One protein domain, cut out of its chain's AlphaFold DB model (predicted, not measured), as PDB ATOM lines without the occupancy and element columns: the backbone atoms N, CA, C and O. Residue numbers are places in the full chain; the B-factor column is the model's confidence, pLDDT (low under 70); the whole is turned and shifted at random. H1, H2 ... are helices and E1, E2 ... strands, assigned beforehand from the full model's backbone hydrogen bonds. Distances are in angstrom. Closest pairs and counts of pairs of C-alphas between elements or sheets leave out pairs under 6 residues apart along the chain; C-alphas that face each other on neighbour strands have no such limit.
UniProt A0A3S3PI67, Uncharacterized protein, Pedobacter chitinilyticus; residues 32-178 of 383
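What this domain is: This is residues 32 to 178 of the 383 residues of an uncharacterized protein of Pedobacter chitinilyticus (UniProt A0A3S3PI67). A strongly twisted sheet of five strands has the long helix H1 running along its strands over one face and the shorter helix H2 on the opposite face, near the E5 edge. Before H1, residues 32 to 68 form a long stretch with no named element, tied to the sheet's E5 edge by a short pairing of residues 39 to 40. The printed part has 147 residues, with two named helices and five named strands in the order H1 E1 E2 E3 E4 H2 E5; the sheet's order is E1 E2 E3 E4 E5, mixed, and the class is mixed, helices and strands. The whole is compact, with a radius of gyration of the C-alphas of 15.8 A and spans of 47 by 42 by 28 A.

How they stand to each other: In the sheet, E2, residues 116 to 126, and E3, residues 129 to 139, are an antiparallel hairpin, with N 119 and O 136 2.8 A apart, within hydrogen-bond range. E2 bends by 87 degrees at residue 121 and E3 by 73 degrees at residue 134. E3 and E4, residues 142 to 149, form a second hairpin, with N 144 and O 137 at 2.8 A; E2, E3 and E4 make a meander, each strand the antiparallel neighbour of the one before. The edge strands are parallel to their neighbours: E1, residues 102 to 104, to E2, with N 118 and O 102 at 3.1 A, and E5, residues 172 to 177, to E4, with N 174 and O 145 at 2.7 A. H1, residues 69 to 97, is on the sheet at a height of 7.1 A, over E2 and E3; on the local plane its line and that of E3 stand at 4 degrees. Its closest C-alphas to E3 are those of Ser 82 and Asp 134, 4.9 A apart. H2, residues 155 to 167, is on the opposite face; its closest C-alphas to E5 are those of Lys 162 and Leu 173, 5.3 A apart. E4, H2 and E5 form a strand-helix-strand unit, two parallel neighbour strands with a helix between, and its crossover is right-handed. Every O i to N i+4 pair is within hydrogen-bond range in H1, and 8 of 9 are in H2.

Where its parts are: H1 is 41.0 A long, from C-alpha 69 at (170.555, 131.188, 102.741) to C-alpha 97. E1 measures 6.7 A, E2 24.4 A, E3 26.6 A, E4 22.3 A, H2 18.4 A and E5 15.7 A, with C-alpha 177 at (184.194, 150.701, 105.060).

The domain as a whole: The C-alphas of Gly 66 and Lys 98 are the two farthest apart, 47.7 A. The printed part has no cut; the link from E1 to E2, 11 residues, is long. The mean pLDDT of the printed part is 77.6, and residues 32 to 37, 49 to 80, 105 to 108 and 110 to 111 are under 70.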
ATOM      1  N   GLU A  32     170.668 165.488  95.723       36.78
ATOM      2  CA  GLU A  32     171.513 165.658  96.906       36.78
ATOM      3  C   GLU A  32     171.228 164.518  97.898       36.78
ATOM      4  O   GLU A  32     170.312 164.572  98.718       36.78
ATOM      5  N   ILE A  33     172.010 163.444  97.804       36.91
ATOM      6  CA  ILE A  33     171.894 162.290  98.693       36.91
ATOM      7  C   ILE A  33     172.542 162.648 100.037       36.91
ATOM      8  O   ILE A  33     173.766 162.622 100.189       36.91
ATOM      9  N   ARG A  34     171.713 162.954 101.043       37.91
ATOM     10  CA  ARG A  34     172.081 162.763 102.455       37.91
ATOM     11  C   ARG A  34     172.221 161.256 102.694       37.91
ATOM     12  O   ARG A  34     171.228 160.538 102.625       37.91
ATOM     13  N   GLY A  35     173.444 160.792 102.937       32.53
ATOM     14  CA  GLY A  35     173.774 159.371 103.029       32.53
ATOM     15  C   GLY A  35     175.185 159.140 103.574       32.53
ATOM     16  O   GLY A  35     176.054 160.005 103.446       32.53
ATOM     17  N   ASN A  36     175.384 158.027 104.270       42.41
ATOM     18  CA  ASN A  36     176.554 157.723 105.083       42.41
ATOM     19  C   ASN A  36     177.761 157.399 104.185       42.41
ATOM     20  O   ASN A  36     177.857 156.316 103.618       42.41
ATOM     21  N   ARG A  37     178.692 158.353 104.057       59.38
ATOM     22  CA  ARG A  37     179.905 158.220 103.235       59.38
ATOM     23  C   ARG A  37     180.658 156.953 103.641       59.38
ATOM     24  O   ARG A  37     181.034 156.834 104.803       59.38
ATOM     25  N   PHE A  38     180.945 156.054 102.694       72.56
ATOM     26  CA  PHE A  38     181.968 155.037 102.930       72.56
ATOM     27  C   PHE A  38     183.234 155.723 103.446       72.56
ATOM     28  O   PHE A  38     183.725 156.686 102.847       72.56
ATOM     29  N   TYR A  39     183.764 155.215 104.550       84.31
ATOM     30  CA  TYR A  39     185.062 155.630 105.047       84.31
ATOM     31  C   TYR A  39     186.114 154.964 104.175       84.31
ATOM     32  O   TYR A  39     186.105 153.745 103.996       84.31
ATOM     33  N   THR A  40     186.992 155.770 103.593       89.44
ATOM     34  CA  THR A  40     188.010 155.293 102.664       89.44
ATOM     35  C   THR A  40     189.282 156.113 102.792       89.44
ATOM     36  O   THR A  40     189.236 157.318 103.048       89.44
ATOM     37  N   ASN A  41     190.416 155.451 102.583       92.00
ATOM     38  CA  ASN A  41     191.717 156.080 102.375       92.00
ATOM     39  C   ASN A  41     192.062 156.253 100.886       92.00
ATOM     40  O   ASN A  41     193.200 156.609 100.577       92.00
ATOM     41  N   ALA A  42     191.119 156.007  99.968       89.31
ATOM     42  CA  ALA A  42     191.325 156.244  98.544       89.31
ATOM     43  C   ALA A  42     191.825 157.683  98.299       89.31
ATOM     44  O   ALA A  42     191.341 158.624  98.947       89.31
ATOM     45  N   PRO A  43     192.771 157.893  97.363       86.56
ATOM     46  CA  PRO A  43     193.230 159.230  97.016       86.56
ATOM     47  C   PRO A  43     192.057 160.162  96.702       86.56
ATOM     48  O   PRO A  43     191.112 159.774  96.026       86.56
ATOM     49  N   LYS A  44     192.117 161.429  97.136       82.81
ATOM     50  CA  LYS A  44     190.992 162.381  96.984       82.81
ATOM     51  C   LYS A  44     190.500 162.565  95.543       82.81
ATOM     52  O   LYS A  44     189.369 163.003  95.348       82.81
ATOM     53  N   HIS A  45     191.367 162.306  94.567       78.75
ATOM     54  CA  HIS A  45     191.056 162.404  93.148       78.75
ATOM     55  C   HIS A  45     190.399 161.133  92.586       78.75
ATOM     56  O   HIS A  45     189.840 161.207  91.499       78.75
ATOM     57  N   TRP A  46     190.441 159.997  93.294       83.06
ATOM     58  CA  TRP A  46     189.736 158.776  92.897       83.06
ATOM     59  C   TRP A  46     188.222 158.960  92.978       83.06
ATOM     60  O   TRP A  46     187.701 159.839  93.672       83.06
ATOM     61  N   VAL A  47     187.513 158.098  92.252       75.81
ATOM     62  CA  VAL A  47     186.054 158.061  92.256       75.81
ATOM     63  C   VAL A  47     185.513 157.918  93.682       75.81
ATOM     64  O   VAL A  47     185.899 157.027  94.441       75.81
ATOM     65  N   LYS A  48     184.608 158.829  94.056       71.62
ATOM     66  CA  LYS A  48     183.864 158.739  95.314       71.62
ATOM     67  C   LYS A  48     182.695 157.788  95.125       71.62
ATOM     68  O   LYS A  48     181.901 157.962  94.205       71.62
ATOM     69  N   ILE A  49     182.580 156.827  96.027       69.69
ATOM     70  CA  ILE A  49     181.526 155.815  95.998       69.69
ATOM     71  C   ILE A  49     180.427 156.256  96.959       69.69
ATOM     72  O   ILE A  49     180.708 156.565  98.118       69.69
ATOM     73  N   ASN A  50     179.199 156.365  96.452       61.00
ATOM     74  CA  ASN A  50     178.040 156.861  97.193       61.00
ATOM     75  C   ASN A  50     177.068 155.728  97.553       61.00
ATOM     76  O   ASN A  50     177.151 154.628  97.020       61.00
ATOM     77  N   ASP A  51     176.116 156.007  98.439       52.41
ATOM     78  CA  ASP A  51     175.164 155.033  98.995       52.41
ATOM     79  C   ASP A  51     174.281 154.330  97.953       52.41
ATOM     80  O   ASP A  51     173.807 153.220  98.195       52.41
ATOM     81  N   GLY A  52     174.065 154.943  96.781       52.53
ATOM     82  CA  GLY A  52     173.327 154.316  95.678       52.53
ATOM     83  C   GLY A  52     173.965 153.002  95.215       52.53
ATOM     84  O   GLY A  52     173.267 152.124  94.716       52.53
ATOM     85  N   PHE A  53     175.264 152.851  95.468       55.38
ATOM     86  CA  PHE A  53     176.065 151.667  95.198       55.38
ATOM     87  C   PHE A  53     175.582 150.402  95.925       55.38
ATOM     88  O   PHE A  53     175.536 149.332  95.325       55.38
ATOM     89  N   LEU A  54     175.188 150.523  97.198       48.84
ATOM     90  CA  LEU A  54     174.762 149.382  98.020       48.84
ATOM     91  C   LEU A  54     173.262 149.104  97.955       48.84
ATOM     92  O   LEU A  54     172.842 148.041  98.386       48.84
ATOM     93  N   LYS A  55     172.439 149.999  97.395       43.78
ATOM     94  CA  LYS A  55     170.980 149.779  97.275       43.78
ATOM     95  C   LYS A  55     170.595 148.613  96.345       43.78
ATOM     96  O   LYS A  55     169.412 148.323  96.184       43.78
ATOM     97  N   LEU A  56     171.573 147.935  95.740       44.50
ATOM     98  CA  LEU A  56     171.394 146.624  95.116       44.50
ATOM     99  C   LEU A  56     171.110 145.506  96.148       44.50
ATOM    100  O   LEU A  56     170.542 144.491  95.746       44.50
ATOM    101  N   ASP A  57     171.423 145.707  97.442       42.97
ATOM    102  CA  ASP A  57     171.127 144.777  98.557       42.97
ATOM    103  C   ASP A  57     169.624 144.439  98.637       42.97
ATOM    104  O   ASP A  57     169.259 143.271  98.745       42.97
ATOM    105  N   ASP A  58     168.738 145.434  98.504       40.31
ATOM    106  CA  ASP A  58     167.302 145.253  98.788       40.31
ATOM    107  C   ASP A  58     166.521 144.556  97.658       40.31
ATOM    108  O   ASP A  58     165.380 144.140  97.850       40.31
ATOM    109  N   LYS A  59     167.095 144.449  96.450       39.12
ATOM    110  CA  LYS A  59     166.403 143.906  95.259       39.12
ATOM    111  C   LYS A  59     166.925 142.548  94.789       39.12
ATOM    112  O   LYS A  59     166.320 141.950  93.901       39.12
ATOM    113  N   LEU A  60     168.046 142.073  95.333       40.06
ATOM    114  CA  LEU A  60     168.684 140.810  94.932       40.06
ATOM    115  C   LEU A  60     168.403 139.641  95.891       40.06
ATOM    116  O   LEU A  60     168.845 138.521  95.609       40.06
ATOM    117  N   SER A  61     167.643 139.870  96.970       37.81
ATOM    118  CA  SER A  61     167.139 138.824  97.865       37.81
ATOM    119  C   SER A  61     166.085 137.971  97.149       37.81
ATOM    120  O   SER A  61     164.883 138.211  97.233       37.81
ATOM    121  N   VAL A  62     166.545 136.986  96.387       41.28
ATOM    122  CA  VAL A  62     165.696 135.884  95.933       41.28
ATOM    123  C   VAL A  62     165.618 134.901  97.096       41.28
ATOM    124  O   VAL A  62     166.666 134.484  97.590       41.28
ATOM    125  N   ASP A  63     164.405 134.576  97.548       39.84
ATOM    126  CA  ASP A  63     164.160 133.506  98.519       39.84
ATOM    127  C   ASP A  63     164.774 132.208  97.983       39.84
ATOM    128  O   ASP A  63     164.348 131.683  96.953       39.84
ATOM    129  N   PHE A  64     165.813 131.718  98.655       44.25
ATOM    130  CA  PHE A  64     166.360 130.386  98.423       44.25
ATOM    131  C   PHE A  64     165.933 129.484  99.580       44.25
ATOM    132  O   PHE A  64     165.907 129.906 100.736       44.25
ATOM    133  N   ASP A  65     165.591 128.239  99.269       45.59
ATOM    134  CA  ASP A  65     165.010 127.298 100.222       45.59
ATOM    135  C   ASP A  65     165.943 127.007 101.417       45.59
ATOM    136  O   ASP A  65     166.888 126.224 101.344       45.59
ATOM    137  N   GLY A  66     165.645 127.658 102.543       48.97
ATOM    138  CA  GLY A  66     165.629 127.116 103.909       48.97
ATOM    139  C   GLY A  66     166.926 126.712 104.618       48.97
ATOM    140  O   GLY A  66     166.937 126.724 105.846       48.97
ATOM    141  N   VAL A  67     168.017 126.357 103.937       46.09
ATOM    142  CA  VAL A  67     169.218 125.835 104.617       46.09
ATOM    143  C   VAL A  67     170.476 126.373 103.926       46.09
ATOM    144  O   VAL A  67     170.773 125.985 102.806       46.09
ATOM    145  N   ASN A  68     171.222 127.265 104.598       50.78
ATOM    146  CA  ASN A  68     172.390 128.054 104.125       50.78
ATOM    147  C   ASN A  68     172.131 129.385 103.387       50.78
ATOM    148  O   ASN A  68     173.083 129.991 102.884       50.78
ATOM    149  N   THR A  69     170.906 129.913 103.394       55.25
ATOM    150  CA  THR A  69     170.555 131.188 102.741       55.25
ATOM    151  C   THR A  69     171.449 132.350 103.156       55.25
ATOM    152  O   THR A  69     172.000 133.021 102.294       55.25
ATOM    153  N   GLU A  70     171.681 132.561 104.451       53.47
ATOM    154  CA  GLU A  70     172.438 133.727 104.925       53.47
ATOM    155  C   GLU A  70     173.912 133.694 104.489       53.47
ATOM    156  O   GLU A  70     174.453 134.691 104.015       53.47
ATOM    157  N   LYS A  71     174.566 132.530 104.567       53.00
ATOM    158  CA  LYS A  71     175.970 132.383 104.151       53.00
ATOM    159  C   LYS A  71     176.128 132.553 102.638       53.00
ATOM    160  O   LYS A  71     177.062 133.219 102.197       53.00
ATOM    161  N   VAL A  72     175.219 131.975 101.851       51.72
ATOM    162  CA  VAL A  72     175.225 132.086 100.383       51.72
ATOM    163  C   VAL A  72     174.908 133.516  99.940       51.72
ATOM    164  O   VAL A  72     175.598 134.045  99.069       51.72
ATOM    165  N   VAL A  73     173.932 134.169 100.574       58.38
ATOM    166  CA  VAL A  73     173.583 135.576 100.325       58.38
ATOM    167  C   VAL A  73     174.742 136.495 100.700       58.38
ATOM    168  O   VAL A  73     175.122 137.331  99.890       58.38
ATOM    169  N   ASN A  74     175.393 136.292 101.847       56.25
ATOM    170  CA  ASN A  74     176.532 137.114 102.264       56.25
ATOM    171  C   ASN A  74     177.729 136.999 101.308       56.25
ATOM    172  O   ASN A  74     178.331 138.012 100.955       56.25
ATOM    173  N   VAL A  75     178.060 135.786 100.847       56.69
ATOM    174  CA  VAL A  75     179.136 135.577  99.858       56.69
ATOM    175  C   VAL A  75     178.766 136.197  98.511       56.69
ATOM    176  O   VAL A  75     179.588 136.882  97.903       56.69
ATOM    177  N   ARG A  76     177.520 136.015  98.057       60.25
ATOM    178  CA  ARG A  76     177.029 136.609  96.810       60.25
ATOM    179  C   ARG A  76     177.045 138.133  96.874       60.25
ATOM    180  O   ARG A  76     177.509 138.760  95.928       60.25
ATOM    181  N   ASN A  77     176.585 138.723  97.971       64.19
ATOM    182  CA  ASN A  77     176.558 140.172  98.144       64.19
ATOM    183  C   ASN A  77     177.976 140.729  98.228       64.19
ATOM    184  O   ASN A  77     178.245 141.759  97.618       64.19
ATOM    185  N   ALA A  78     178.905 140.033  98.894       62.84
ATOM    186  CA  ALA A  78     180.318 140.396  98.853       62.84
ATOM    187  C   ALA A  78     180.828 140.436  97.404       62.84
ATOM    188  O   ALA A  78     181.256 141.494  96.964       62.84
ATOM    189  N   MET A  79     180.660 139.356  96.629       65.06
ATOM    190  CA  MET A  79     181.106 139.301  95.228       65.06
ATOM    191  C   MET A  79     180.440 140.357  94.335       65.06
ATOM    192  O   MET A  79     181.120 141.017  93.555       65.06
ATOM    193  N   VAL A  80     179.119 140.539  94.433       69.38
ATOM    194  CA  VAL A  80     178.381 141.542  93.644       69.38
ATOM    195  C   VAL A  80     178.873 142.948  93.972       69.38
ATOM    196  O   VAL A  80     179.094 143.744  93.060       69.38
ATOM    197  N   ASN A  81     179.102 143.238  95.251       73.19
ATOM    198  CA  ASN A  81     179.633 144.525  95.668       73.19
ATOM    199  C   ASN A  81     181.093 144.702  95.224       73.19
ATOM    200  O   ASN A  81     181.431 145.784  94.756       73.19
ATOM    201  N   SER A  82     181.941 143.666  95.264       74.06
ATOM    202  CA  SER A  82     183.299 143.729  94.695       74.06
ATOM    203  C   SER A  82     183.255 144.039  93.196       74.06
ATOM    204  O   SER A  82     183.985 144.903  92.714       74.06
ATOM    205  N   LEU A  83     182.366 143.375  92.449       76.69
ATOM    206  CA  LEU A  83     182.212 143.576  91.006       76.69
ATOM    207  C   LEU A  83     181.719 144.973  90.665       76.69
ATOM    208  O   LEU A  83     182.270 145.619  89.776       76.69
ATOM    209  N   ALA A  84     180.706 145.457  91.379       79.06
ATOM    210  CA  ALA A  84     180.218 146.810  91.196       79.06
ATOM    211  C   ALA A  84     181.328 147.828  91.514       79.06
ATOM    212  O   ALA A  84     181.507 148.797  90.774       79.06
ATOM    213  N   LEU A  85     182.097 147.598  92.586       83.75
ATOM    214  CA  LEU A  85     183.159 148.488  93.067       83.75
ATOM    215  C   LEU A  85     184.234 148.610  91.995       83.75
ATOM    216  O   LEU A  85     184.567 149.711  91.551       83.75
ATOM    217  N   MET A  86     184.723 147.461  91.536       87.38
ATOM    218  CA  MET A  86     185.740 147.398  90.499       87.38
ATOM    219  C   MET A  86     185.224 147.904  89.152       87.38
ATOM    220  O   MET A  86     185.983 148.551  88.436       87.38
ATOM    221  N   GLY A  87     183.941 147.708  88.834       85.25
ATOM    222  CA  GLY A  87     183.306 148.261  87.638       85.25
ATOM    223  C   GLY A  87     183.313 149.792  87.618       85.25
ATOM    224  O   GLY A  87     183.697 150.389  86.615       85.25
ATOM    225  N   ILE A  88     182.981 150.436  88.741       86.19
ATOM    226  CA  ILE A  88     183.023 151.904  88.864       86.19
ATOM    227  C   ILE A  88     184.456 152.429  88.731       86.19
ATOM    228  O   ILE A  88     184.693 153.427  88.045       86.19
ATOM    229  N   ILE A  89     185.422 151.762  89.368       89.31
ATOM    230  CA  ILE A  89     186.838 152.142  89.271       89.31
ATOM    231  C   ILE A  89     187.337 151.976  87.830       89.31
ATOM    232  O   ILE A  89     187.985 152.881  87.303       89.31
ATOM    233  N   ASN A  90     186.986 150.872  87.164       90.19
ATOM    234  CA  ASN A  90     187.338 150.628  85.767       90.19
ATOM    235  C   ASN A  90     186.732 151.681  84.826       90.19
ATOM    236  O   ASN A  90     187.432 152.197  83.952       90.19
ATOM    237  N   GLU A  91     185.462 152.049  85.016       88.94
ATOM    238  CA  GLU A  91     184.805 153.092  84.223       88.94
ATOM    239  C   GLU A  91     185.492 154.448  84.419       88.94
ATOM    240  O   GLU A  91     185.763 155.169  83.454       88.94
ATOM    241  N   TYR A  92     185.819 154.789  85.668       89.88
ATOM    242  CA  TYR A  92     186.555 156.007  85.992       89.88
ATOM    243  C   TYR A  92     187.937 156.029  85.318       89.88
ATOM    244  O   TYR A  92     188.285 157.018  84.668       89.88
ATOM    245  N   PHE A  93     188.699 154.934  85.392       92.44
ATOM    246  CA  PHE A  93     189.996 154.829  84.716       92.44
ATOM    247  C   PHE A  93     189.865 154.873  83.196       92.44
ATOM    248  O   PHE A  93     190.661 155.548  82.550       92.44
ATOM    249  N   SER A  94     188.832 154.254  82.628       90.81
ATOM    250  CA  SER A  94     188.559 154.313  81.188       90.81
ATOM    251  C   SER A  94     188.302 155.746  80.717       90.81
ATOM    252  O   SER A  94     188.842 156.191  79.703       90.81
ATOM    253  N   LYS A  95     187.546 156.533  81.496       92.25
ATOM    254  CA  LYS A  95     187.332 157.964  81.213       92.25
ATOM    255  C   LYS A  95     188.634 158.764  81.275       92.25
ATOM    256  O   LYS A  95     188.850 159.619  80.417       92.25
ATOM    257  N   LEU A  96     189.499 158.490  82.255       89.94
ATOM    258  CA  LEU A  96     190.809 159.143  82.362       89.94
ATOM    259  C   LEU A  96     191.749 158.767  81.208       89.94
ATOM    260  O   LEU A  96     192.441 159.640  80.682       89.94
ATOM    261  N   ALA A  97     191.765 157.493  80.817       90.69
ATOM    262  CA  ALA A  97     192.592 156.973  79.733       90.69
ATOM    263  C   ALA A  97     192.075 157.384  78.342       90.69
ATOM    264  O   ALA A  97     192.841 157.399  77.385       90.69
ATOM    265  N   LYS A  98     190.794 157.775  78.242       92.50
ATOM    266  CA  LYS A  98     190.061 158.005  76.981       92.50
ATOM    267  C   LYS A  98     189.969 156.756  76.099       92.50
ATOM    268  O   LYS A  98     189.775 156.859  74.890       92.50
ATOM    269  N   GLU A  99     190.054 155.587  76.713       91.69
ATOM    270  CA  GLU A  99     189.932 154.283  76.073       91.69
ATOM    271  C   GLU A  99     189.414 153.260  77.082       91.69
ATOM    272  O   GLU A  99     189.354 153.527  78.283       91.69
ATOM    273  N   LYS A 100     189.009 152.083  76.603       88.06
ATOM    274  CA  LYS A 100     188.559 151.017  77.492       88.06
ATOM    275  C   LYS A 100     189.766 150.423  78.215       88.06
ATOM    276  O   LYS A 100     190.597 149.774  77.589       88.06
ATOM    277  N   VAL A 101     189.813 150.603  79.529       88.38
ATOM    278  CA  VAL A 101     190.861 150.029  80.374       88.38
ATOM    279  C   VAL A 101     190.656 148.528  80.519       88.38
ATOM    280  O   VAL A 101     189.533 148.059  80.733       88.38
ATOM    281  N   HIS A 102     191.751 147.778  80.418       82.25
ATOM    282  CA  HIS A 102     191.749 146.335  80.600       82.25
ATOM    283  C   HIS A 102     191.147 145.952  81.965       82.25
ATOM    284  O   HIS A 102     191.507 146.500  83.015       82.25
ATOM    285  N   PHE A 103     190.193 145.024  81.923       82.56
ATOM    286  CA  PHE A 103     189.501 144.483  83.082       82.56
ATOM    287  C   PHE A 103     189.597 142.967  83.047       82.56
ATOM    288  O   PHE A 103     189.108 142.356  82.094       82.56
ATOM    289  N   ASP A 104     190.192 142.393  84.087       78.00
ATOM    290  CA  ASP A 104     190.289 140.949  84.250       78.00
ATOM    291  C   ASP A 104     189.510 140.483  85.484       78.00
ATOM    292  O   ASP A 104     189.385 141.187  86.488       78.00
ATOM    293  N   PHE A 105     188.963 139.279  85.399       64.38
ATOM    294  CA  PHE A 105     188.287 138.629  86.511       64.38
ATOM    295  C   PHE A 105     189.221 137.738  87.329       64.38
ATOM    296  O   PHE A 105     188.814 137.271  88.391       64.38
ATOM    297  N   THR A 106     190.421 137.434  86.827       57.78
ATOM    298  CA  THR A 106     191.202 136.307  87.333       57.78
ATOM    299  C   THR A 106     192.729 136.390  87.172       57.78
ATOM    300  O   THR A 106     193.416 135.545  87.755       57.78
ATOM    301  N   ASP A 107     193.271 137.356  86.423       61.69
ATOM    302  CA  ASP A 107     194.714 137.415  86.135       61.69
ATOM    303  C   ASP A 107     195.589 138.101  87.192       61.69
ATOM    304  O   ASP A 107     195.194 139.012  87.930       61.69
ATOM    305  N   ALA A 108     196.865 137.694  87.183       60.91
ATOM    306  CA  ALA A 108     197.962 138.405  87.823       60.91
ATOM    307  C   ALA A 108     198.083 139.814  87.247       60.91
ATOM    308  O   ALA A 108     198.786 140.055  86.264       60.91
ATOM    309  N   MET A 109     197.598 140.809  87.982       72.00
ATOM    310  CA  MET A 109     198.115 142.169  87.803       72.00
ATOM    311  C   MET A 109     199.597 142.270  88.220       72.00
ATOM    312  O   MET A 109     200.203 143.330  88.082       72.00
ATOM    313  N   LEU A 110     200.215 141.188  88.729       68.19
ATOM    314  CA  LEU A 110     201.657 141.066  88.993       68.19
ATOM    315  C   LEU A 110     202.522 141.539  87.822       68.19
ATOM    316  O   LEU A 110     203.518 142.213  88.064       68.19
ATOM    317  N   GLY A 111     202.125 141.233  86.586       63.41
ATOM    318  CA  GLY A 111     202.931 141.489  85.394       63.41
ATOM    319  C   GLY A 111     202.497 142.657  84.516       63.41
ATOM    320  O   GLY A 111     203.094 142.845  83.460       63.41
ATOM    321  N   SER A 112     201.457 143.396  84.902       77.00
ATOM    322  CA  SER A 112     200.891 144.429  84.038       77.00
ATOM    323  C   SER A 112     201.796 145.662  83.975       77.00
ATOM    324  O   SER A 112     202.135 146.255  84.999       77.00
ATOM    325  N   SER A 113     202.176 146.041  82.755       81.62
ATOM    326  CA  SER A 113     202.848 147.306  82.430       81.62
ATOM    327  C   SER A 113     201.856 148.408  82.054       81.62
ATOM    328  O   SER A 113     202.261 149.487  81.622       81.62
ATOM    329  N   GLU A 114     200.559 148.122  82.161       86.31
ATOM    330  CA  GLU A 114     199.512 149.056  81.784       86.31
ATOM    331  C   GLU A 114     199.526 150.270  82.703       86.31
ATOM    332  O   GLU A 114     199.690 150.175  83.922       86.31
ATOM    333  N   ARG A 115     199.290 151.445  82.120       90.19
ATOM    334  CA  ARG A 115     199.147 152.673  82.907       90.19
ATOM    335  C   ARG A 115     197.890 152.634  83.774       90.19
ATOM    336  O   ARG A 115     197.891 153.180  84.879       90.19
ATOM    337  N   PHE A 116     196.836 152.013  83.257       91.19
ATOM    338  CA  PHE A 116     195.571 151.805  83.940       91.19
ATOM    339  C   PHE A 116     195.118 150.370  83.716       91.19
ATOM    340  O   PHE A 116     195.052 149.918  82.579       91.19
ATOM    341  N   ALA A 117     194.775 149.669  84.790       91.38
ATOM    342  CA  ALA A 117     194.185 148.338  84.719       91.38
ATOM    343  C   ALA A 117     193.412 148.050  86.001       91.38
ATOM    344  O   ALA A 117     193.685 148.632  87.052       91.38
ATOM    345  N   THR A 118     192.451 147.141  85.931       90.75
ATOM    346  CA  THR A 118     191.702 146.702  87.112       90.75
ATOM    347  C   THR A 118     191.450 145.206  87.050       90.75
ATOM    348  O   THR A 118     191.119 144.694  85.987       90.75
ATOM    349  N   SER A 119     191.555 144.524  88.184       89.88
ATOM    350  CA  SER A 119     191.125 143.136  88.354       89.88
ATOM    351  C   SER A 119     190.156 143.052  89.518       89.88
ATOM    352  O   SER A 119     190.342 143.763  90.505       89.88
ATOM    353  N   CYS A 120     189.158 142.182  89.449       87.56
ATOM    354  CA  CYS A 120     188.279 141.901  90.587       87.56
ATOM    355  C   CYS A 120     188.556 140.525  91.193       87.56
ATOM    356  O   CYS A 120     189.061 139.645  90.506       87.56
ATOM    357  N   TYR A 121     188.182 140.354  92.463       83.69
ATOM    358  CA  TYR A 121     188.165 139.080  93.186       83.69
ATOM    359  C   TYR A 121     189.481 138.289  93.079       83.69
ATOM    360  O   TYR A 121     189.554 137.204  92.505       83.69
ATOM    361  N   VAL A 122     190.547 138.873  93.624       86.56
ATOM    362  CA  VAL A 122     191.917 138.381  93.453       86.56
ATOM    363  C   VAL A 122     192.327 137.521  94.648       86.56
ATOM    364  O   VAL A 122     192.272 137.962  95.797       86.56
ATOM    365  N   TYR A 123     192.794 136.306  94.361       89.06
ATOM    366  CA  TYR A 123     193.451 135.425  95.326       89.06
ATOM    367  C   TYR A 123     194.917 135.822  95.442       89.06
ATOM    368  O   TYR A 123     195.721 135.444  94.591       89.06
ATOM    369  N   LYS A 124     195.262 136.601  96.468       91.12
ATOM    370  CA  LYS A 124     196.629 137.059  96.710       91.12
ATOM    371  C   LYS A 124     197.403 136.036  97.536       91.12
ATOM    372  O   LYS A 124     196.941 135.640  98.605       91.12
ATOM    373  N   LEU A 125     198.582 135.630  97.072       92.81
ATOM    374  CA  LEU A 125     199.420 134.678  97.788       92.81
ATOM    375  C   LEU A 125     200.438 135.396  98.681       92.81
ATOM    376  O   LEU A 125     201.159 136.288  98.234       92.81
ATOM    377  N   PHE A 126     200.506 134.965  99.937       93.75
ATOM    378  CA  PHE A 126     201.531 135.333 100.909       93.75
ATOM    379  C   PHE A 126     202.139 134.060 101.516       93.75
ATOM    380  O   PHE A 126     201.573 132.975 101.407       93.75
ATOM    381  N   ASP A 127     203.274 134.183 102.201       90.25
ATOM    382  CA  ASP A 127     203.941 133.055 102.872       90.25
ATOM    383  C   ASP A 127     203.083 132.386 103.965       90.25
ATOM    384  O   ASP A 127     203.265 131.209 104.272       90.25
ATOM    385  N   LYS A 128     202.118 133.122 104.526       91.38
ATOM    386  CA  LYS A 128     201.139 132.628 105.507       91.38
ATOM    387  C   LYS A 128     199.931 131.916 104.897       91.38
ATOM    388  O   LYS A 128     199.166 131.308 105.644       91.38
ATOM    389  N   GLY A 129     199.730 132.012 103.585       92.31
ATOM    390  CA  GLY A 129     198.568 131.459 102.893       92.31
ATOM    391  C   GLY A 129     197.967 132.424 101.877       92.31
ATOM    392  O   GLY A 129     198.571 133.420 101.480       92.31
ATOM    393  N   VAL A 130     196.745 132.122 101.459       91.06
ATOM    394  CA  VAL A 130     196.006 132.890 100.457       91.06
ATOM    395  C   VAL A 130     195.104 133.909 101.144       91.06
ATOM    396  O   VAL A 130     194.404 133.597 102.106       91.06
ATOM    397  N   PHE A 131     195.105 135.141 100.651       92.19
ATOM    398  CA  PHE A 131     194.230 136.209 101.111       92.19
ATOM    399  C   PHE A 131     193.381 136.712  99.943       92.19
ATOM    400  O   PHE A 131     193.909 137.057  98.888       92.19
ATOM    401  N   ILE A 132     192.063 136.762 100.119       88.62
ATOM    402  CA  ILE A 132     191.142 137.204  99.067       88.62
ATOM    403  C   ILE A 132     190.902 138.705  99.214       88.62
ATOM    404  O   ILE A 132     190.568 139.182 100.301       88.62
ATOM    405  N   ILE A 133     191.052 139.441  98.114       90.44
ATOM    406  CA  ILE A 133     190.726 140.869  98.031       90.44
ATOM    407  C   ILE A 133     189.691 141.134  96.941       90.44
ATOM    408  O   ILE A 133     189.608 140.412  95.947       90.44
ATOM    409  N   ASP A 134     188.922 142.206  97.112       89.50
ATOM    410  CA  ASP A 134     187.866 142.613  96.184       89.50
ATOM    411  C   ASP A 134     188.408 143.003  94.811       89.50
ATOM    412  O   ASP A 134     187.733 142.803  93.799       89.50
ATOM    413  N   GLY A 135     189.638 143.513  94.757       90.62
ATOM    414  CA  GLY A 135     190.312 143.742  93.495       90.62
ATOM    415  C   GLY A 135     191.697 144.352  93.606       90.62
ATOM    416  O   GLY A 135     192.210 144.651  94.684       90.62
ATOM    417  N   VAL A 136     192.298 144.549  92.443       92.50
ATOM    418  CA  VAL A 136     193.549 145.280  92.257       92.50
ATOM    419  C   VAL A 136     193.298 146.373  91.236       92.50
ATOM    420  O   VAL A 136     192.654 146.137  90.217       92.50
ATOM    421  N   ALA A 137     193.821 147.564  91.491       92.38
ATOM    422  CA  ALA A 137     193.809 148.671  90.550       92.38
ATOM    423  C   ALA A 137     195.243 149.109  90.265       92.38
ATOM    424  O   ALA A 137     196.033 149.306  91.186       92.38
ATOM    425  N   ILE A 138     195.574 149.282  88.992       92.75
ATOM    426  CA  ILE A 138     196.790 149.958  88.559       92.75
ATOM    427  C   ILE A 138     196.390 151.356  88.124       92.75
ATOM    428  O   ILE A 138     195.547 151.523  87.243       92.75
ATOM    429  N   TRP A 139     196.981 152.352  88.768       91.88
ATOM    430  CA  TRP A 139     196.768 153.754  88.462       91.88
ATOM    431  C   TRP A 139     198.112 154.430  88.265       91.88
ATOM    432  O   TRP A 139     198.918 154.517  89.189       91.88
ATOM    433  N   ASN A 140     198.348 154.911  87.047       91.31
ATOM    434  CA  ASN A 140     199.598 155.553  86.663       91.31
ATOM    435  C   ASN A 140     200.832 154.702  87.022       91.31
ATOM    436  O   ASN A 140     201.780 155.205  87.622       91.31
ATOM    437  N   TYR A 141     200.786 153.412  86.664       91.31
ATOM    438  CA  TYR A 141     201.814 152.393  86.944       91.31
ATOM    439  C   TYR A 141     201.998 152.014  88.424       91.31
ATOM    440  O   TYR A 141     202.787 151.125  88.735       91.31
ATOM    441  N   GLU A 142     201.262 152.633  89.349       92.94
ATOM    442  CA  GLU A 142     201.251 152.238  90.756       92.94
ATOM    443  C   GLU A 142     200.137 151.224  91.018       92.94
ATOM    444  O   GLU A 142     198.994 151.409  90.594       92.94
ATOM    445  N   LYS A 143     200.464 150.155  91.748       92.62
ATOM    446  CA  LYS A 143     199.520 149.084  92.072       92.62
ATOM    447  C   LYS A 143     198.882 149.296  93.438       92.62
ATOM    448  O   LYS A 143     199.577 149.497  94.428       92.62
ATOM    449  N   TYR A 144     197.569 149.161  93.501       94.44
ATOM    450  CA  TYR A 144     196.763 149.313  94.702       94.44
ATOM    451  C   TYR A 144     195.928 148.056  94.926       94.44
ATOM    452  O   TYR A 144     195.276 147.566  94.002       94.44
ATOM    453  N   ALA A 145     195.942 147.536  96.149       94.56
ATOM    454  CA  ALA A 145     195.028 146.476  96.557       94.56
ATOM    455  C   ALA A 145     193.739 147.121  97.053       94.56
ATOM    456  O   ALA A 145     193.798 148.150  97.721       94.56
ATOM    457  N   ILE A 146     192.585 146.554  96.724       93.19
ATOM    458  CA  ILE A 146     191.282 147.115  97.083       93.19
ATOM    459  C   ILE A 146     190.521 146.100  97.918       93.19
ATOM    460  O   ILE A 146     190.371 144.946  97.517       93.19
ATOM    461  N   ILE A 147     190.023 146.555  99.067       92.38
ATOM    462  CA  ILE A 147     189.176 145.766  99.958       92.38
ATOM    463  C   ILE A 147     187.888 146.508 100.320       92.38
ATOM    464  O   ILE A 147     187.880 147.709 100.605       92.38
ATOM    465  N   LEU A 148     186.789 145.768 100.356       88.00
ATOM    466  CA  LEU A 148     185.486 146.213 100.814       88.00
ATOM    467  C   LEU A 148     185.202 145.587 102.180       88.00
ATOM    468  O   LEU A 148     185.026 144.379 102.334       88.00
ATOM    469  N   LEU A 149     185.135 146.430 103.203       86.56
ATOM    470  CA  LEU A 149     184.892 146.013 104.577       86.56
ATOM    471  C   LEU A 149     183.386 146.006 104.848       86.56
ATOM    472  O   LEU A 149     182.773 147.037 105.137       86.56
ATOM    473  N   THR A 150     182.792 144.818 104.745       75.75
ATOM    474  CA  THR A 150     181.356 144.584 104.970       75.75
ATOM    475  C   THR A 150     180.981 144.470 106.450       75.75
ATOM    476  O   THR A 150     179.819 144.675 106.794       75.75
ATOM    477  N   SER A 151     181.955 144.199 107.324       82.00
ATOM    478  CA  SER A 151     181.800 144.146 108.782       82.00
ATOM    479  C   SER A 151     182.589 145.256 109.473       82.00
ATOM    480  O   SER A 151     183.651 145.652 108.982       82.00
ATOM    481  N   ASP A 152     182.163 145.637 110.678       87.75
ATOM    482  CA  ASP A 152     182.943 146.484 111.585       87.75
ATOM    483  C   ASP A 152     184.359 145.909 111.743       87.75
ATOM    484  O   ASP A 152     184.550 144.756 112.138       87.75
ATOM    485  N   THR A 153     185.358 146.684 111.327       92.12
ATOM    486  CA  THR A 153     186.752 146.241 111.264       92.12
ATOM    487  C   THR A 153     187.639 147.349 111.828       92.12
ATOM    488  O   THR A 153     187.577 148.466 111.314       92.12
ATOM    489  N   PRO A 154     188.448 147.071 112.868       95.06
ATOM    490  CA  PRO A 154     189.302 148.078 113.484       95.06
ATOM    491  C   PRO A 154     190.462 148.467 112.562       95.06
ATOM    492  O   PRO A 154     190.975 147.641 111.801       95.06
ATOM    493  N   ILE A 155     190.934 149.710 112.676       95.25
ATOM    494  CA  ILE A 155     192.065 150.222 111.884       95.25
ATOM    495  C   ILE A 155     193.350 149.397 112.066       95.25
ATOM    496  O   ILE A 155     194.148 149.284 111.138       95.25
ATOM    497  N   SER A 156     193.540 148.764 113.229       95.06
ATOM    498  CA  SER A 156     194.682 147.881 113.502       95.06
ATOM    499  C   SER A 156     194.764 146.708 112.518       95.06
ATOM    500  O   SER A 156     195.843 146.432 112.002       95.06
ATOM    501  N   TYR A 157     193.626 146.091 112.180       95.25
ATOM    502  CA  TYR A 157     193.536 145.024 111.176       95.25
ATOM    503  C   TYR A 157     193.949 145.523 109.786       95.25
ATOM    504  O   TYR A 157     194.698 144.858 109.071       95.25
ATOM    505  N   ILE A 158     193.471 146.710 109.402       95.12
ATOM    506  CA  ILE A 158     193.758 147.313 108.093       95.12
ATOM    507  C   ILE A 158     195.248 147.644 107.982       95.12
ATOM    508  O   ILE A 158     195.860 147.360 106.957       95.12
ATOM    509  N   ASN A 159     195.845 148.202 109.037       95.50
ATOM    510  CA  ASN A 159     197.267 148.544 109.069       95.50
ATOM    511  C   ASN A 159     198.168 147.303 109.028       95.50
ATOM    512  O   ASN A 159     199.189 147.307 108.335       95.50
ATOM    513  N   GLU A 160     197.782 146.233 109.730       95.50
ATOM    514  CA  GLU A 160     198.479 144.948 109.637       95.50
ATOM    515  C   GLU A 160     198.437 144.428 108.193       95.50
ATOM    516  O   GLU A 160     199.485 144.159 107.609       95.50
ATOM    517  N   LEU A 161     197.251 144.383 107.572       95.38
ATOM    518  CA  LEU A 161     197.087 143.921 106.190       95.38
ATOM    519  C   LEU A 161     197.854 144.791 105.182       95.38
ATOM    520  O   LEU A 161     198.528 144.271 104.295       95.38
ATOM    521  N   LYS A 162     197.801 146.117 105.346       96.44
ATOM    522  CA  LYS A 162     198.524 147.089 104.514       96.44
ATOM    523  C   LYS A 162     200.027 146.819 104.507       96.44
ATOM    524  O   LYS A 162     200.651 146.945 103.458       96.44
ATOM    525  N   THR A 163     200.593 146.398 105.637       96.31
ATOM    526  CA  THR A 163     202.021 146.057 105.735       96.31
ATOM    527  C   THR A 163     202.394 144.913 104.787       96.31
ATOM    528  O   THR A 163     203.404 145.010 104.094       96.31
ATOM    529  N   TYR A 164     201.562 143.869 104.674       95.12
ATOM    530  CA  TYR A 164     201.810 142.767 103.731       95.12
ATOM    531  C   TYR A 164     201.796 143.238 102.275       95.12
ATOM    532  O   TYR A 164     202.715 142.924 101.525       95.12
ATOM    533  N   PHE A 165     200.791 144.025 101.881       94.31
ATOM    534  CA  PHE A 165     200.680 144.520 100.505       94.31
ATOM    535  C   PHE A 165     201.819 145.473 100.132       94.31
ATOM    536  O   PHE A 165     202.394 145.343  99.052       94.31
ATOM    537  N   VAL A 166     202.195 146.391 101.025       94.56
ATOM    538  CA  VAL A 166     203.316 147.313 100.779       94.56
ATOM    539  C   VAL A 166     204.638 146.556 100.641       94.56
ATOM    540  O   VAL A 166     205.394 146.814  99.705       94.56
ATOM    541  N   ASN A 167     204.896 145.564 101.499       92.50
ATOM    542  CA  ASN A 167     206.091 144.714 101.396       92.50
ATOM    543  C   ASN A 167     206.121 143.873 100.106       92.50
ATOM    544  O   ASN A 167     207.191 143.500  99.608       92.50
ATOM    545  N   ASP A 168     204.949 143.591  99.544       89.12
ATOM    546  CA  ASP A 168     204.790 142.910  98.262       89.12
ATOM    547  C   ASP A 168     204.844 143.862  97.046       89.12
ATOM    548  O   ASP A 168     204.711 143.438  95.902       89.12
ATOM    549  N   GLY A 169     205.112 145.154  97.263       90.38
ATOM    550  CA  GLY A 169     205.322 146.137  96.195       90.38
ATOM    551  C   GLY A 169     204.064 146.890  95.761       90.38
ATOM    552  O   GLY A 169     204.092 147.608  94.760       90.38
ATOM    553  N   TYR A 170     202.961 146.765  96.499       93.06
ATOM    554  CA  TYR A 170     201.806 147.636  96.307       93.06
ATOM    555  C   TYR A 170     202.088 149.021  96.891       93.06
ATOM    556  O   TYR A 170     202.715 149.169  97.937       93.06
ATOM    557  N   LYS A 171     201.564 150.054  96.235       95.50
ATOM    558  CA  LYS A 171     201.628 151.432  96.714       95.50
ATOM    559  C   LYS A 171     200.831 151.617  98.001       95.50
ATOM    560  O   LYS A 171     201.306 152.268  98.930       95.50
ATOM    561  N   ASP A 172     199.614 151.079  98.031       95.88
ATOM    562  CA  ASP A 172     198.744 151.101  99.202       95.88
ATOM    563  C   ASP A 172     197.675 149.993  99.130       95.88
ATOM    564  O   ASP A 172     197.386 149.434  98.065       95.88
ATOM    565  N   LEU A 173     197.066 149.718 100.279       96.12
ATOM    566  CA  LEU A 173     195.805 149.011 100.435       96.12
ATOM    567  C   LEU A 173     194.684 150.048 100.596       96.12
ATOM    568  O   LEU A 173     194.607 150.748 101.608       96.12
ATOM    569  N   ILE A 174     193.809 150.137  99.603       95.06
ATOM    570  CA  ILE A 174     192.626 150.991  99.613       95.06
ATOM    571  C   ILE A 174     191.462 150.225 100.231       95.06
ATOM    572  O   ILE A 174     191.099 149.149  99.758       95.06
ATOM    573  N   TYR A 175     190.849 150.789 101.267       93.06
ATOM    574  CA  TYR A 175     189.654 150.224 101.879       93.06
ATOM    575  C   TYR A 175     188.419 151.080 101.620       93.06
ATOM    576  O   TYR A 175     188.492 152.306 101.523       93.06
ATOM    577  N   TYR A 176     187.268 150.422 101.584       88.69
ATOM    578  CA  TYR A 176     185.953 151.048 101.657       88.69
ATOM    579  C   TYR A 176     185.187 150.410 102.816       88.69
ATOM    580  O   TYR A 176     184.946 149.205 102.805       88.69
ATOM    581  N   ALA A 177     184.831 151.193 103.837       86.00
ATOM    582  CA  ALA A 177     184.194 150.701 105.060       86.00
ATOM    583  C   ALA A 177     182.862 151.403 105.349       86.00
ATOM    584  O   ALA A 177     182.739 152.616 105.174       86.00
ATOM    585  N   LYS A 178     181.869 150.642 105.832       79.31
ATOM    586  CA  LYS A 178     180.553 151.179 106.240       79.31
ATOM    587  C   LYS A 178     180.607 151.993 107.543       79.31
ATOM    588  O   LYS A 178     179.791 152.888 107.736       79.31
TER     589      LYS A 178